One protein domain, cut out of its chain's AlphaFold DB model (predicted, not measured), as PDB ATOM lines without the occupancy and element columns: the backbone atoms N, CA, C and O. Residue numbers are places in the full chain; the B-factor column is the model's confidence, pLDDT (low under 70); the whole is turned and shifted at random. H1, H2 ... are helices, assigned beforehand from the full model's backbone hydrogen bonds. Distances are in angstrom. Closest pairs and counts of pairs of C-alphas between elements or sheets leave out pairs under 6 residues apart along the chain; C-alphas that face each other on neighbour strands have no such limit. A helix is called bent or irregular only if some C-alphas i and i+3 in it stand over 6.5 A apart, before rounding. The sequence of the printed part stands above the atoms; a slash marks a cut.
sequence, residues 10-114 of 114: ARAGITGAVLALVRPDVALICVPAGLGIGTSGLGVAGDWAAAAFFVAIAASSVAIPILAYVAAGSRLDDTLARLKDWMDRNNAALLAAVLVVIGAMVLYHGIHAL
ATOM      1  N   ALA A  10     158.730 125.375 245.198       68.81
ATOM      2  CA  ALA A  10     160.115 125.391 244.727       68.81
ATOM      3  C   ALA A  10     160.306 126.230 243.449       68.81
ATOM      4  O   ALA A  10     161.240 127.021 243.339       68.81
ATOM      5  N   ARG A  11     159.399 126.100 242.479       68.31
ATOM      6  CA  ARG A  11     159.468 126.809 241.199       68.31
ATOM      7  C   ARG A  11     159.090 128.288 241.358       68.31
ATOM      8  O   ARG A  11     159.626 129.123 240.633       68.31
ATOM      9  N   ALA A  12     158.255 128.625 242.343       70.38
ATOM     10  CA  ALA A  12     157.956 130.009 242.718       70.38
ATOM     11  C   ALA A  12     159.182 130.675 243.347       70.38
ATOM     12  O   ALA A  12     159.545 131.778 242.943       70.38
ATOM     13  N   GLY A  13     159.868 129.964 244.248       71.56
ATOM     14  CA  GLY A  13     161.130 130.414 244.835       71.56
ATOM     15  C   GLY A  13     162.205 130.671 243.779       71.56
ATOM     16  O   GLY A  13     162.790 131.750 243.754       71.56
ATOM     17  N   ILE A  14     162.407 129.732 242.847       76.81
ATOM     18  CA  ILE A  14     163.378 129.895 241.751       76.81
ATOM     19  C   ILE A  14     163.005 131.083 240.860       76.81
ATOM     20  O   ILE A  14     163.858 131.907 240.548       76.81
ATOM     21  N   THR A  15     161.733 131.199 240.471       74.19
ATOM     22  CA  THR A  15     161.288 132.305 239.611       74.19
ATOM     23  C   THR A  15     161.485 133.646 240.315       74.19
ATOM     24  O   THR A  15     161.979 134.578 239.693       74.19
ATOM     25  N   GLY A  16     161.174 133.733 241.612       73.06
ATOM     26  CA  GLY A  16     161.413 134.923 242.426       73.06
ATOM     27  C   GLY A  16     162.895 135.278 242.545       73.06
ATOM     28  O   GLY A  16     163.248 136.441 242.375       73.06
ATOM     29  N   ALA A  17     163.767 134.290 242.759       75.62
ATOM     30  CA  ALA A  17     165.213 134.499 242.830       75.62
ATOM     31  C   ALA A  17     165.787 135.008 241.498       75.62
ATOM     32  O   ALA A  17     166.543 135.976 241.475       75.62
ATOM     33  N   VAL A  18     165.375 134.406 240.379       80.06
ATOM     34  CA  VAL A  18     165.777 134.855 239.038       80.06
ATOM     35  C   VAL A  18     165.260 136.268 238.768       80.06
ATOM     36  O   VAL A  18     166.018 137.112 238.301       80.06
ATOM     37  N   LEU A  19     163.998 136.563 239.105       75.00
ATOM     38  CA  LEU A  19     163.439 137.902 238.915       75.00
ATOM     39  C   LEU A  19     164.157 138.946 239.774       75.00
ATOM     40  O   LEU A  19     164.390 140.048 239.298       75.00
ATOM     41  N   ALA A  20     164.525 138.613 241.013       73.94
ATOM     42  CA  ALA A  20     165.274 139.510 241.888       73.94
ATOM     43  C   ALA A  20     166.670 139.830 241.328       73.94
ATOM     44  O   ALA A  20     167.098 140.977 241.404       73.94
ATOM     45  N   LEU A  21     167.346 138.847 240.722       72.69
ATOM     46  CA  LEU A  21     168.665 139.028 240.102       72.69
ATOM     47  C   LEU A  21     168.616 139.842 238.804       72.69
ATOM     48  O   LEU A  21     169.534 140.602 238.515       72.69
ATOM     49  N   VAL A  22     167.554 139.682 238.014       79.75
ATOM     50  CA  VAL A  22     167.401 140.373 236.721       79.75
ATOM     51  C   VAL A  22     166.854 141.796 236.898       79.75
ATOM     52  O   VAL A  22     166.908 142.597 235.968       79.75
ATOM     53  N   ARG A  23     166.343 142.137 238.086       77.12
ATOM     54  CA  ARG A  23     165.739 143.435 238.394       77.12
ATOM     55  C   ARG A  23     166.798 144.511 238.677       77.12
ATOM     56  O   ARG A  23     167.405 144.504 239.752       77.12
ATOM     57  N   PRO A  24     167.014 145.467 237.751       72.75
ATOM     58  CA  PRO A  24     168.065 146.471 237.900       72.75
ATOM     59  C   PRO A  24     167.790 147.436 239.059       72.75
ATOM     60  O   PRO A  24     168.724 147.902 239.700       72.75
ATOM     61  N   ASP A  25     166.521 147.696 239.373       69.75
ATOM     62  CA  ASP A  25     166.090 148.528 240.498       69.75
ATOM     63  C   ASP A  25     166.554 147.968 241.850       69.75
ATOM     64  O   ASP A  25     167.031 148.711 242.707       69.75
ATOM     65  N   VAL A  26     166.481 146.646 242.016       77.88
ATOM     66  CA  VAL A  26     166.951 145.960 243.226       77.88
ATOM     67  C   VAL A  26     168.477 145.962 243.278       77.88
ATOM     68  O   VAL A  26     169.059 146.275 244.316       77.88
ATOM     69  N   ALA A  27     169.135 145.675 242.151       77.75
ATOM     70  CA  ALA A  27     170.592 145.677 242.064       77.75
ATOM     71  C   ALA A  27     171.194 147.050 242.420       77.75
ATOM     72  O   ALA A  27     172.175 147.111 243.161       77.75
ATOM     73  N   LEU A  28     170.572 148.147 241.967       77.75
ATOM     74  CA  LEU A  28     171.019 149.514 242.254       77.75
ATOM     75  C   LEU A  28     170.985 149.872 243.746       77.75
ATOM     76  O   LEU A  28     171.802 150.676 244.182       77.75
ATOM     77  N   ILE A  29     170.080 149.281 244.532       77.19
ATOM     78  CA  ILE A  29     170.025 149.483 245.990       77.19
ATOM     79  C   ILE A  29     170.945 148.496 246.723       77.19
ATOM     80  O   ILE A  29     171.656 148.879 247.654       77.19
ATOM     81  N   CYS A  30     170.938 147.220 246.330       78.44
ATOM     82  CA  CYS A  30     171.653 146.169 247.055       78.44
ATOM     83  C   CYS A  30     173.174 146.229 246.872       78.44
ATOM     84  O   CYS A  30     173.898 145.912 247.815       78.44
ATOM     85  N   VAL A  31     173.671 146.636 245.698       81.00
ATOM     86  CA  VAL A  31     175.118 146.706 245.434       81.00
ATOM     87  C   VAL A  31     175.813 147.748 246.330       81.00
ATOM     88  O   VAL A  31     176.760 147.366 247.017       81.00
ATOM     89  N   PRO A  32     175.349 149.012 246.428       78.25
ATOM     90  CA  PRO A  32     175.933 149.991 247.348       78.25
ATOM     91  C   PRO A  32     175.818 149.581 248.818       78.25
ATOM     92  O   PRO A  32     176.773 149.748 249.571       78.25
ATOM     93  N   ALA A  33     174.681 149.006 249.225       77.69
ATOM     94  CA  ALA A  33     174.491 148.529 250.595       77.69
ATOM     95  C   ALA A  33     175.480 147.403 250.949       77.69
ATOM     96  O   ALA A  33     176.098 147.433 252.011       77.69
ATOM     97  N   GLY A  34     175.678 146.443 250.038       77.75
ATOM     98  CA  GLY A  34     176.652 145.365 250.205       77.75
ATOM     99  C   GLY A  34     178.095 145.867 250.234       77.75
ATOM    100  O   GLY A  34     178.880 145.405 251.060       77.75
ATOM    101  N   LEU A  35     178.434 146.850 249.391       80.81
ATOM    102  CA  LEU A  35     179.741 147.510 249.422       80.81
ATOM    103  C   LEU A  35     179.969 148.231 250.754       80.81
ATOM    104  O   LEU A  35     181.012 148.027 251.361       80.81
ATOM    105  N   GLY A  36     178.982 148.983 251.249       78.44
ATOM    106  CA  GLY A  36     179.073 149.670 252.539       78.44
ATOM    107  C   GLY A  36     179.289 148.717 253.718       78.44
ATOM    108  O   GLY A  36     180.085 149.016 254.606       78.44
ATOM    109  N   ILE A  37     178.639 147.547 253.707       78.94
ATOM    110  CA  ILE A  37     178.861 146.501 254.716       78.94
ATOM    111  C   ILE A  37     180.265 145.898 254.558       78.94
ATOM    112  O   ILE A  37     181.000 145.819 255.537       78.94
ATOM    113  N   GLY A  38     180.675 145.532 253.341       74.19
ATOM    114  CA  GLY A  38     181.970 144.885 253.092       74.19
ATOM    115  C   GLY A  38     183.193 145.782 253.326       74.19
ATOM    116  O   GLY A  38     184.268 145.280 253.645       74.19
ATOM    117  N   THR A  39     183.055 147.105 253.205       74.69
ATOM    118  CA  THR A  39     184.143 148.060 253.485       74.69
ATOM    119  C   THR A  39     184.172 148.544 254.934       74.69
ATOM    120  O   THR A  39     185.033 149.345 255.287       74.69
ATOM    121  N   SER A  40     183.245 148.089 255.783       70.44
ATOM    122  CA  SER A  40     183.092 148.585 257.158       70.44
ATOM    123  C   SER A  40     184.198 148.128 258.123       70.44
ATOM    124  O   SER A  40     184.347 148.704 259.200       70.44
ATOM    125  N   GLY A  41     185.000 147.125 257.745       71.94
ATOM    126  CA  GLY A  41     186.151 146.670 258.533       71.94
ATOM    127  C   GLY A  41     185.783 145.970 259.847       71.94
ATOM    128  O   GLY A  41     186.638 145.839 260.722       71.94
ATOM    129  N   LEU A  42     184.537 145.502 259.996       68.62
ATOM    130  CA  LEU A  42     184.013 144.868 261.214       68.62
ATOM    131  C   LEU A  42     184.548 143.437 261.447       68.62
ATOM    132  O   LEU A  42     184.286 142.832 262.489       68.62
ATOM    133  N   GLY A  43     185.309 142.893 260.490       72.69
ATOM    134  CA  GLY A  43     185.781 141.510 260.474       72.69
ATOM    135  C   GLY A  43     184.704 140.537 259.982       72.69
ATOM    136  O   GLY A  43     183.513 140.831 260.031       72.69
ATOM    137  N   VAL A  44     185.112 139.338 259.541       75.12
ATOM    138  CA  VAL A  44     184.228 138.374 258.843       75.12
ATOM    139  C   VAL A  44     182.931 138.087 259.614       75.12
ATOM    140  O   VAL A  44     181.861 138.017 259.020       75.12
ATOM    141  N   ALA A  45     182.997 137.954 260.940       78.12
ATOM    142  CA  ALA A  45     181.813 137.705 261.763       78.12
ATOM    143  C   ALA A  45     180.874 138.927 261.862       78.12
ATOM    144  O   ALA A  45     179.654 138.759 261.875       78.12
ATOM    145  N   GLY A  46     181.428 140.143 261.915       75.81
ATOM    146  CA  GLY A  46     180.662 141.389 261.965       75.81
ATOM    147  C   GLY A  46     179.966 141.696 260.640       75.81
ATOM    148  O   GLY A  46     178.785 142.041 260.640       75.81
ATOM    149  N   ASP A  47     180.648 141.460 259.518       78.62
ATOM    150  CA  ASP A  47     180.082 141.633 258.176       78.62
ATOM    151  C   ASP A  47     178.904 140.678 257.941       78.62
ATOM    152  O   ASP A  47     177.853 141.086 257.444       78.62
ATOM    153  N   TRP A  48     179.033 139.414 258.365       80.25
ATOM    154  CA  TRP A  48     177.936 138.442 258.294       80.25
ATOM    155  C   TRP A  48     176.746 138.833 259.176       80.25
ATOM    156  O   TRP A  48     175.600 138.668 258.753       80.25
ATOM    157  N   ALA A  49     176.986 139.374 260.374       81.88
ATOM    158  CA  ALA A  49     175.917 139.850 261.251       81.88
ATOM    159  C   ALA A  49     175.192 141.075 260.663       81.88
ATOM    160  O   ALA A  49     173.959 141.117 260.657       81.88
ATOM    161  N   ALA A  50     175.939 142.038 260.114       79.94
ATOM    162  CA  ALA A  50     175.381 143.212 259.447       79.94
ATOM    163  C   ALA A  50     174.584 142.827 258.190       79.94
ATOM    164  O   ALA A  50     173.465 143.306 257.995       79.94
ATOM    165  N   ALA A  51     175.107 141.901 257.382       79.25
ATOM    166  CA  ALA A  51     174.402 141.356 256.228       79.25
ATOM    167  C   ALA A  51     173.111 140.631 256.640       79.25
ATOM    168  O   ALA A  51     172.058 140.875 256.053       79.25
ATOM    169  N   ALA A  52     173.157 139.790 257.678       83.62
ATOM    170  CA  ALA A  52     171.975 139.096 258.184       83.62
ATOM    171  C   ALA A  52     170.903 140.078 258.683       83.62
ATOM    172  O   ALA A  52     169.721 139.896 258.391       83.62
ATOM    173  N   PHE A  53     171.305 141.141 259.382       85.44
ATOM    174  CA  PHE A  53     170.389 142.179 259.854       85.44
ATOM    175  C   PHE A  53     169.763 142.968 258.697       85.44
ATOM    176  O   PHE A  53     168.544 143.150 258.661       85.44
ATOM    177  N   PHE A  54     170.572 143.370 257.712       80.56
ATOM    178  CA  PHE A  54     170.087 144.023 256.496       80.56
ATOM    179  C   PHE A  54     169.075 143.143 255.752       80.56
ATOM    180  O   PHE A  54     167.987 143.607 255.409       80.56
ATOM    181  N   VAL A  55     169.389 141.857 255.566       82.06
ATOM    182  CA  VAL A  55     168.489 140.887 254.923       82.06
ATOM    183  C   VAL A  55     167.207 140.706 255.729       82.06
ATOM    184  O   VAL A  55     166.133 140.685 255.136       82.06
ATOM    185  N   ALA A  56     167.281 140.613 257.058       84.94
ATOM    186  CA  ALA A  56     166.102 140.459 257.907       84.94
ATOM    187  C   ALA A  56     165.146 141.657 257.783       84.94
ATOM    188  O   ALA A  56     163.940 141.469 257.599       84.94
ATOM    189  N   ILE A  57     165.678 142.883 257.811       84.38
ATOM    190  CA  ILE A  57     164.881 144.099 257.617       84.38
ATOM    191  C   ILE A  57     164.306 144.141 256.203       84.38
ATOM    192  O   ILE A  57     163.097 144.324 256.046       84.38
ATOM    193  N   ALA A  58     165.132 143.927 255.178       79.69
ATOM    194  CA  ALA A  58     164.682 143.955 253.791       79.69
ATOM    195  C   ALA A  58     163.575 142.912 253.543       79.69
ATOM    196  O   ALA A  58     162.522 143.232 252.984       79.69
ATOM    197  N   ALA A  59     163.763 141.687 254.042       80.19
ATOM    198  CA  ALA A  59     162.811 140.593 253.899       80.19
ATOM    199  C   ALA A  59     161.515 140.830 254.680       80.19
ATOM    200  O   ALA A  59     160.459 140.383 254.232       80.19
ATOM    201  N   SER A  60     161.554 141.553 255.805       83.44
ATOM    202  CA  SER A  60     160.365 141.804 256.630       83.44
ATOM    203  C   SER A  60     159.240 142.508 255.862       83.44
ATOM    204  O   SER A  60     158.070 142.169 256.038       83.44
ATOM    205  N   SER A  61     159.590 143.401 254.929       77.12
ATOM    206  CA  SER A  61     158.620 144.141 254.108       77.12
ATOM    207  C   SER A  61     157.768 143.245 253.203       77.12
ATOM    208  O   SER A  61     156.635 143.589 252.872       77.12
ATOM    209  N   VAL A  62     158.290 142.070 252.842       75.94
ATOM    210  CA  VAL A  62     157.616 141.076 251.997       75.94
ATOM    211  C   VAL A  62     157.090 139.907 252.835       75.94
ATOM    212  O   VAL A  62     156.004 139.393 252.571       75.94
ATOM    213  N   ALA A  63     157.818 139.513 253.881       77.00
ATOM    214  CA  ALA A  63     157.448 138.418 254.768       77.00
ATOM    215  C   ALA A  63     156.172 138.726 255.563       77.00
ATOM    216  O   ALA A  63     155.326 137.846 255.698       77.00
ATOM    217  N   ILE A  64     156.000 139.963 256.042       79.00
ATOM    218  CA  ILE A  64     154.816 140.361 256.819       79.00
ATOM    219  C   ILE A  64     153.520 140.197 255.994       79.00
ATOM    220  O   ILE A  64     152.630 139.485 256.464       79.00
ATOM    221  N   PRO A  65     153.389 140.755 254.769       72.06
ATOM    222  CA  PRO A  65     152.208 140.537 253.931       72.06
ATOM    223  C   PRO A  65     151.943 139.065 253.610       72.06
ATOM    224  O   PRO A  65     150.792 138.628 253.627       72.06
ATOM    225  N   ILE A  66     152.998 138.291 253.329       73.56
ATOM    226  CA  ILE A  66     152.869 136.869 252.987       73.56
ATOM    227  C   ILE A  66     152.354 136.075 254.189       73.56
ATOM    228  O   ILE A  66     151.397 135.316 254.054       73.56
ATOM    229  N   LEU A  67     152.943 136.269 255.372       76.50
ATOM    230  CA  LEU A  67     152.510 135.592 256.597       76.50
ATOM    231  C   LEU A  67     151.093 136.009 257.001       76.50
ATOM    232  O   LEU A  67     150.303 135.157 257.405       76.50
ATOM    233  N   ALA A  68     150.743 137.288 256.834       76.94
ATOM    234  CA  ALA A  68     149.386 137.776 257.067       76.94
ATOM    235  C   ALA A  68     148.366 137.104 256.133       76.94
ATOM    236  O   ALA A  68     147.299 136.694 256.589       76.94
ATOM    237  N   TYR A  69     148.700 136.931 254.848       67.50
ATOM    238  CA  TYR A  69     147.849 136.218 253.893       67.50
ATOM    239  C   TYR A  69     147.697 134.735 254.254       67.50
ATOM    240  O   TYR A  69     146.585 134.214 254.251       67.50
ATOM    241  N   VAL A  70     148.789 134.065 254.635       73.88
ATOM    242  CA  VAL A  70     148.746 132.656 255.064       73.88
ATOM    243  C   VAL A  70     147.888 132.481 256.322       73.88
ATOM    244  O   VAL A  70     147.130 131.518 256.405       73.88
ATOM    245  N   ALA A  71     147.965 133.412 257.278       73.38
ATOM    246  CA  ALA A  71     147.194 133.351 258.519       73.38
ATOM    247  C   ALA A  71     145.702 133.679 258.330       73.38
ATOM    248  O   ALA A  71     144.853 133.081 258.988       73.38
ATOM    249  N   ALA A  72     145.372 134.632 257.453       69.44
ATOM    250  CA  ALA A  72     144.002 135.114 257.272       69.44
ATOM    251  C   ALA A  72     143.249 134.455 256.096       69.44
ATOM    252  O   ALA A  72     142.022 134.566 256.010       69.44
ATOM    253  N   GLY A  73     143.961 133.739 255.219       65.69
ATOM    254  CA  GLY A  73     143.401 132.938 254.132       65.69
ATOM    255  C   GLY A  73     142.478 133.726 253.195       65.69
ATOM    256  O   GLY A  73     142.719 134.887 252.870       65.69
ATOM    257  N   SER A  74     141.371 133.096 252.792       59.88
ATOM    258  CA  SER A  74     140.405 133.620 251.811       59.88
ATOM    259  C   SER A  74     139.688 134.911 252.222       59.88
ATOM    260  O   SER A  74     139.084 135.565 251.376       59.88
ATOM    261  N   ARG A  75     139.764 135.337 253.493       62.12
ATOM    262  CA  ARG A  75     139.223 136.643 253.924       62.12
ATOM    263  C   ARG A  75     140.025 137.826 253.388       62.12
ATOM    264  O   ARG A  75     139.502 138.937 253.342       62.12
ATOM    265  N   LEU A  76     141.279 137.601 253.000       59.38
ATOM    266  CA  LEU A  76     142.136 138.638 252.443       59.38
ATOM    267  C   LEU A  76     142.094 138.699 250.916       59.38
ATOM    268  O   LEU A  76     142.606 139.676 250.378       59.38
ATOM    269  N   ASP A  77     141.465 137.744 250.225       65.00
ATOM    270  CA  ASP A  77     141.418 137.727 248.754       65.00
ATOM    271  C   ASP A  77     140.758 138.988 248.188       65.00
ATOM    272  O   ASP A  77     141.342 139.641 247.328       65.00
ATOM    273  N   ASP A  78     139.610 139.409 248.726       66.06
ATOM    274  CA  ASP A  78     138.934 140.636 248.273       66.06
ATOM    275  C   ASP A  78     139.752 141.901 248.572       66.06
ATOM    276  O   ASP A  78     139.749 142.867 247.802       66.06
ATOM    277  N   THR A  79     140.488 141.903 249.686       67.56
ATOM    278  CA  THR A  79     141.329 143.042 250.075       67.56
ATOM    279  C   THR A  79     142.588 143.108 249.210       67.56
ATOM    280  O   THR A  79     142.944 144.186 248.735       67.56
ATOM    281  N   LEU A  80     143.230 141.967 248.938       65.06
ATOM    282  CA  LEU A  80     144.371 141.867 248.027       65.06
ATOM    283  C   LEU A  80     143.966 142.146 246.580       65.06
ATOM    284  O   LEU A  80     144.750 142.759 245.860       65.06
ATOM    285  N   ALA A  81     142.766 141.745 246.153       70.00
ATOM    286  CA  ALA A  81     142.237 142.061 244.830       70.00
ATOM    287  C   ALA A  81     142.047 143.574 244.670       70.00
ATOM    288  O   ALA A  81     142.569 144.161 243.725       70.00
ATOM    289  N   ARG A  82     141.418 144.240 245.648       70.25
ATOM    290  CA  ARG A  82     141.301 145.708 245.653       70.25
ATOM    291  C   ARG A  82     142.652 146.412 245.711       70.25
ATOM    292  O   ARG A  82     142.829 147.432 245.046       70.25
ATOM    293  N   LEU A  83     143.594 145.885 246.494       66.69
ATOM    294  CA  LEU A  83     144.947 146.429 246.576       66.69
ATOM    295  C   LEU A  83     145.680 146.272 245.243       66.69
ATOM    296  O   LEU A  83     146.294 147.229 244.782       66.69
ATOM    297  N   LYS A  84     145.567 145.112 244.587       67.06
ATOM    298  CA  LYS A  84     146.122 144.871 243.253       67.06
ATOM    299  C   LYS A  84     145.516 145.810 242.218       67.06
ATOM    300  O   LYS A  84     146.270 146.448 241.498       67.06
ATOM    301  N   ASP A  85     144.198 145.984 242.204       75.19
ATOM    302  CA  ASP A  85     143.541 146.915 241.280       75.19
ATOM    303  C   ASP A  85     143.953 148.370 241.537       75.19
ATOM    304  O   ASP A  85     143.999 149.194 240.622       75.19
ATOM    305  N   TRP A  86     144.218 148.735 242.792       73.94
ATOM    306  CA  TRP A  86     144.764 150.049 243.124       73.94
ATOM    307  C   TRP A  86     146.221 150.186 242.667       73.94
ATOM    308  O   TRP A  86     146.572 151.192 242.053       73.94
ATOM    309  N   MET A  87     147.048 149.163 242.895       65.00
ATOM    310  CA  MET A  87     148.443 149.126 242.458       65.00
ATOM    311  C   MET A  87     148.569 149.149 240.938       65.00
ATOM    312  O   MET A  87     149.399 149.893 240.446       65.00
ATOM    313  N   ASP A  88     147.742 148.414 240.195       70.94
ATOM    314  CA  ASP A  88     147.764 148.414 238.728       70.94
ATOM    315  C   ASP A  88     147.345 149.779 238.173       70.94
ATOM    316  O   ASP A  88     147.974 150.296 237.248       70.94
ATOM    317  N   ARG A  89     146.344 150.423 238.790       73.69
ATOM    318  CA  ARG A  89     145.944 151.793 238.430       73.69
ATOM    319  C   ARG A  89     147.020 152.824 238.748       73.69
ATOM    320  O   ARG A  89     147.191 153.769 237.985       73.69
ATOM    321  N   ASN A  90     147.746 152.646 239.849       72.19
ATOM    322  CA  ASN A  90     148.767 153.585 240.310       72.19
ATOM    323  C   ASN A  90     150.204 153.124 240.002       72.19
ATOM    324  O   ASN A  90     151.162 153.692 240.524       72.19
ATOM    325  N   ASN A  91     150.370 152.107 239.151       71.44
ATOM    326  CA  ASN A  91     151.653 151.447 238.902       71.44
ATOM    327  C   ASN A  91     152.685 152.435 238.350       71.44
ATOM    328  O   ASN A  91     153.832 152.460 238.784       71.44
ATOM    329  N   ALA A  92     152.247 153.317 237.448       71.06
ATOM    330  CA  ALA A  92     153.091 154.367 236.891       71.06
ATOM    331  C   ALA A  92     153.612 155.329 237.973       71.06
ATOM    332  O   ALA A  92     154.790 155.677 237.967       71.06
ATOM    333  N   ALA A  93     152.766 155.720 238.930       73.50
ATOM    334  CA  ALA A  93     153.165 156.604 240.021       73.50
ATOM    335  C   ALA A  93     154.073 155.894 241.038       73.50
ATOM    336  O   ALA A  93     155.019 156.498 241.536       73.50
ATOM    337  N   LEU A  94     153.831 154.608 241.312       73.44
ATOM    338  CA  LEU A  94     154.693 153.791 242.170       73.44
ATOM    339  C   LEU A  94     156.083 153.608 241.555       73.44
ATOM    340  O   LEU A  94     157.081 153.839 242.231       73.44
ATOM    341  N   LEU A  95     156.155 153.255 240.268       75.56
ATOM    342  CA  LEU A  95     157.420 153.141 239.541       75.56
ATOM    343  C   LEU A  95     158.164 154.477 239.505       75.56
ATOM    344  O   LEU A  95     159.365 154.503 239.762       75.56
ATOM    345  N   ALA A  96     157.460 155.583 239.253       76.06
ATOM    346  CA  ALA A  96     158.053 156.915 239.288       76.06
ATOM    347  C   ALA A  96     158.613 157.252 240.680       76.06
ATOM    348  O   ALA A  96     159.753 157.696 240.785       76.06
ATOM    349  N   ALA A  97     157.858 156.990 241.749       80.25
ATOM    350  CA  ALA A  97     158.307 157.232 243.118       80.25
ATOM    351  C   ALA A  97     159.539 156.387 243.478       80.25
ATOM    352  O   ALA A  97     160.511 156.920 244.009       80.25
ATOM    353  N   VAL A  98     159.535 155.092 243.141       80.88
ATOM    354  CA  VAL A  98     160.685 154.202 243.360       80.88
ATOM    355  C   VAL A  98     161.907 154.693 242.584       80.88
ATOM    356  O   VAL A  98     162.992 154.769 243.156       80.88
ATOM    357  N   LEU A  99     161.745 155.090 241.319       78.38
ATOM    358  CA  LEU A  99     162.846 155.601 240.499       78.38
ATOM    359  C   LEU A  99     163.420 156.911 241.059       78.38
ATOM    360  O   LEU A  99     164.635 157.087 241.065       78.38
ATOM    361  N   VAL A 100     162.567 157.805 241.571       83.44
ATOM    362  CA  VAL A 100     162.990 159.046 242.240       83.44
ATOM    363  C   VAL A 100     163.768 158.739 243.518       83.44
ATOM    364  O   VAL A 100     164.821 159.330 243.737       83.44
ATOM    365  N   VAL A 101     163.292 157.800 244.341       81.94
ATOM    366  CA  VAL A 101     163.984 157.394 245.575       81.94
ATOM    367  C   VAL A 101     165.342 156.768 245.256       81.94
ATOM    368  O   VAL A 101     166.340 157.172 245.847       81.94
ATOM    369  N   ILE A 102     165.404 155.843 244.292       80.25
ATOM    370  CA  ILE A 102     166.667 155.240 243.842       80.25
ATOM    371  C   ILE A 102     167.601 156.325 243.304       80.25
ATOM    372  O   ILE A 102     168.759 156.381 243.705       80.25
ATOM    373  N   GLY A 103     167.102 157.219 242.447       77.88
ATOM    374  CA  GLY A 103     167.878 158.322 241.886       77.88
ATOM    375  C   GLY A 103     168.459 159.236 242.964       77.88
ATOM    376  O   GLY A 103     169.654 159.514 242.945       77.88
ATOM    377  N   ALA A 104     167.650 159.645 243.944       81.56
ATOM    378  CA  ALA A 104     168.101 160.459 245.072       81.56
ATOM    379  C   ALA A 104     169.144 159.729 245.932       81.56
ATOM    380  O   ALA A 104     170.144 160.322 246.332       81.56
ATOM    381  N   MET A 105     168.940 158.434 246.182       75.38
ATOM    382  CA  MET A 105     169.850 157.610 246.972       75.38
ATOM    383  C   MET A 105     171.197 157.409 246.266       75.38
ATOM    384  O   MET A 105     172.242 157.524 246.909       75.38
ATOM    385  N   VAL A 106     171.186 157.172 244.951       75.12
ATOM    386  CA  VAL A 106     172.394 157.102 244.114       75.12
ATOM    387  C   VAL A 106     173.110 158.448 244.095       75.12
ATOM    388  O   VAL A 106     174.327 158.479 244.240       75.12
ATOM    389  N   LEU A 107     172.379 159.560 243.972       80.50
ATOM    390  CA  LEU A 107     172.968 160.900 243.979       80.50
ATOM    391  C   LEU A 107     173.636 161.210 245.325       80.50
ATOM    392  O   LEU A 107     174.754 161.712 245.353       80.50
ATOM    393  N   TYR A 108     172.987 160.853 246.435       78.31
ATOM    394  CA  TYR A 108     173.535 161.021 247.780       78.31
ATOM    395  C   TYR A 108     174.828 160.222 247.982       78.31
ATOM    396  O   TYR A 108     175.838 160.782 248.402       78.31
ATOM    397  N   HIS A 109     174.831 158.935 247.621       68.00
ATOM    398  CA  HIS A 109     176.033 158.103 247.733       68.00
ATOM    399  C   HIS A 109     177.126 158.534 246.751       68.00
ATOM    400  O   HIS A 109     178.295 158.513 247.110       68.00
ATOM    401  N   GLY A 110     176.766 158.959 245.537       68.00
ATOM    402  CA  GLY A 110     177.718 159.448 244.540       68.00
ATOM    403  C   GLY A 110     178.403 160.749 244.960       68.00
ATOM    404  O   GLY A 110     179.599 160.898 244.739       68.00
ATOM    405  N   ILE A 111     177.672 161.665 245.604       75.19
ATOM    406  CA  ILE A 111     178.235 162.918 246.127       75.19
ATOM    407  C   ILE A 111     179.098 162.664 247.370       75.19
ATOM    408  O   ILE A 111     180.102 163.339 247.542       75.19
ATOM    409  N   HIS A 112     178.738 161.705 248.227       62.78
ATOM    410  CA  HIS A 112     179.557 161.351 249.396       62.78
ATOM    411  C   HIS A 112     180.764 160.458 249.084       62.78
ATOM    412  O   HIS A 112     181.664 160.366 249.915       62.78
ATOM    413  N   ALA A 113     180.789 159.791 247.928       57.28
ATOM    414  CA  ALA A 113     181.923 158.985 247.482       57.28
ATOM    415  C   ALA A 113     183.019 159.796 246.759       57.28
ATOM    416  O   ALA A 113     184.061 159.220 246.441       57.28
ATOM    417  N   LEU A 114     182.785 161.087 246.481       49.78
ATOM    418  CA  LEU A 114     183.751 162.030 245.901       49.78
ATOM    419  C   LEU A 114     184.390 162.895 246.995       49.78
ATOM    420  O   LEU A 114     185.624 163.083 246.928       49.78
TER     421      LEU A 114
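What this domain is: This is residues 10 to 114 of the 114 residues of an uncharacterized protein of Mycobacterium intracellulare 1956 (UniProt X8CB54). A loose, hollow frame of helices: the bent helix H3 with arms H3a and H3b, then H4, makes three sides of a U, H2 slants across its open side from H4 to H3a, and residues 10 to 24, with H1, stick out. The printed part has 105 residues with four named helices, H1 to H4 in order, no named strand, and is all helix. It is loose, with a radius of gyration of the C-alphas of 17.3 A, and spans 48 by 32 by 21 A.

How they stand to each other: Start at H1, residues 10 to 22, which is close to but not clearly touching H2, residues 24 to 38; their closest C-alphas, of Ala 20 and Val 26, are 6.8 A apart. H2 and H3a, residues 44 to 71, form a helical hairpin and touch, with H2 residues 34 to 38 and H3a residues 47 to 51 alone; the closest C-alphas, of Ile 37 and Asp 47, are 6.1 A apart. With residues 25 to 29 alone H2 touches H4, residues 91 to 112, at a shallow tilt of 31 degrees, the same way; look at Ile 29 and Ile 102, the closest C-alphas, 7.0 A apart. H3a and H4 are apart. Every O i to N i+4 pair is within hydrogen-bond range in H1 and H4, but 9 of 11 in H2, 21 of 24 in H3a and 10 of 12 in H3b, residues 74 to 89.

Where its parts are: Find C-alpha 10 at (160.115, 125.391, 244.727); from there H1 runs 18.5 A, and H2 after it 20.7 A. By its hydrogen bonds H3, residues 44 to 89, was assigned as one helix, but it is bent: C-alphas 71 and 74 are 9.5 A apart. H3a, 37.4 A, has a kink of 49 degrees near residue 62; H3b, 23.2 A, is irregular, with C-alphas 75 and 78 6.9 A apart. H4 runs 31.4 A to C-alpha 112 at (179.557, 161.351, 249.396).

The domain as a whole: The C-alphas farthest apart, of Ser 74 and Leu 114, are 52.2 A apart. The printed part has no cut, and its three links are tight. Look for low confidence, under 70, for instance at residues 72 to 80 and 112 to 114; the mean pLDDT of the printed part is 74.4.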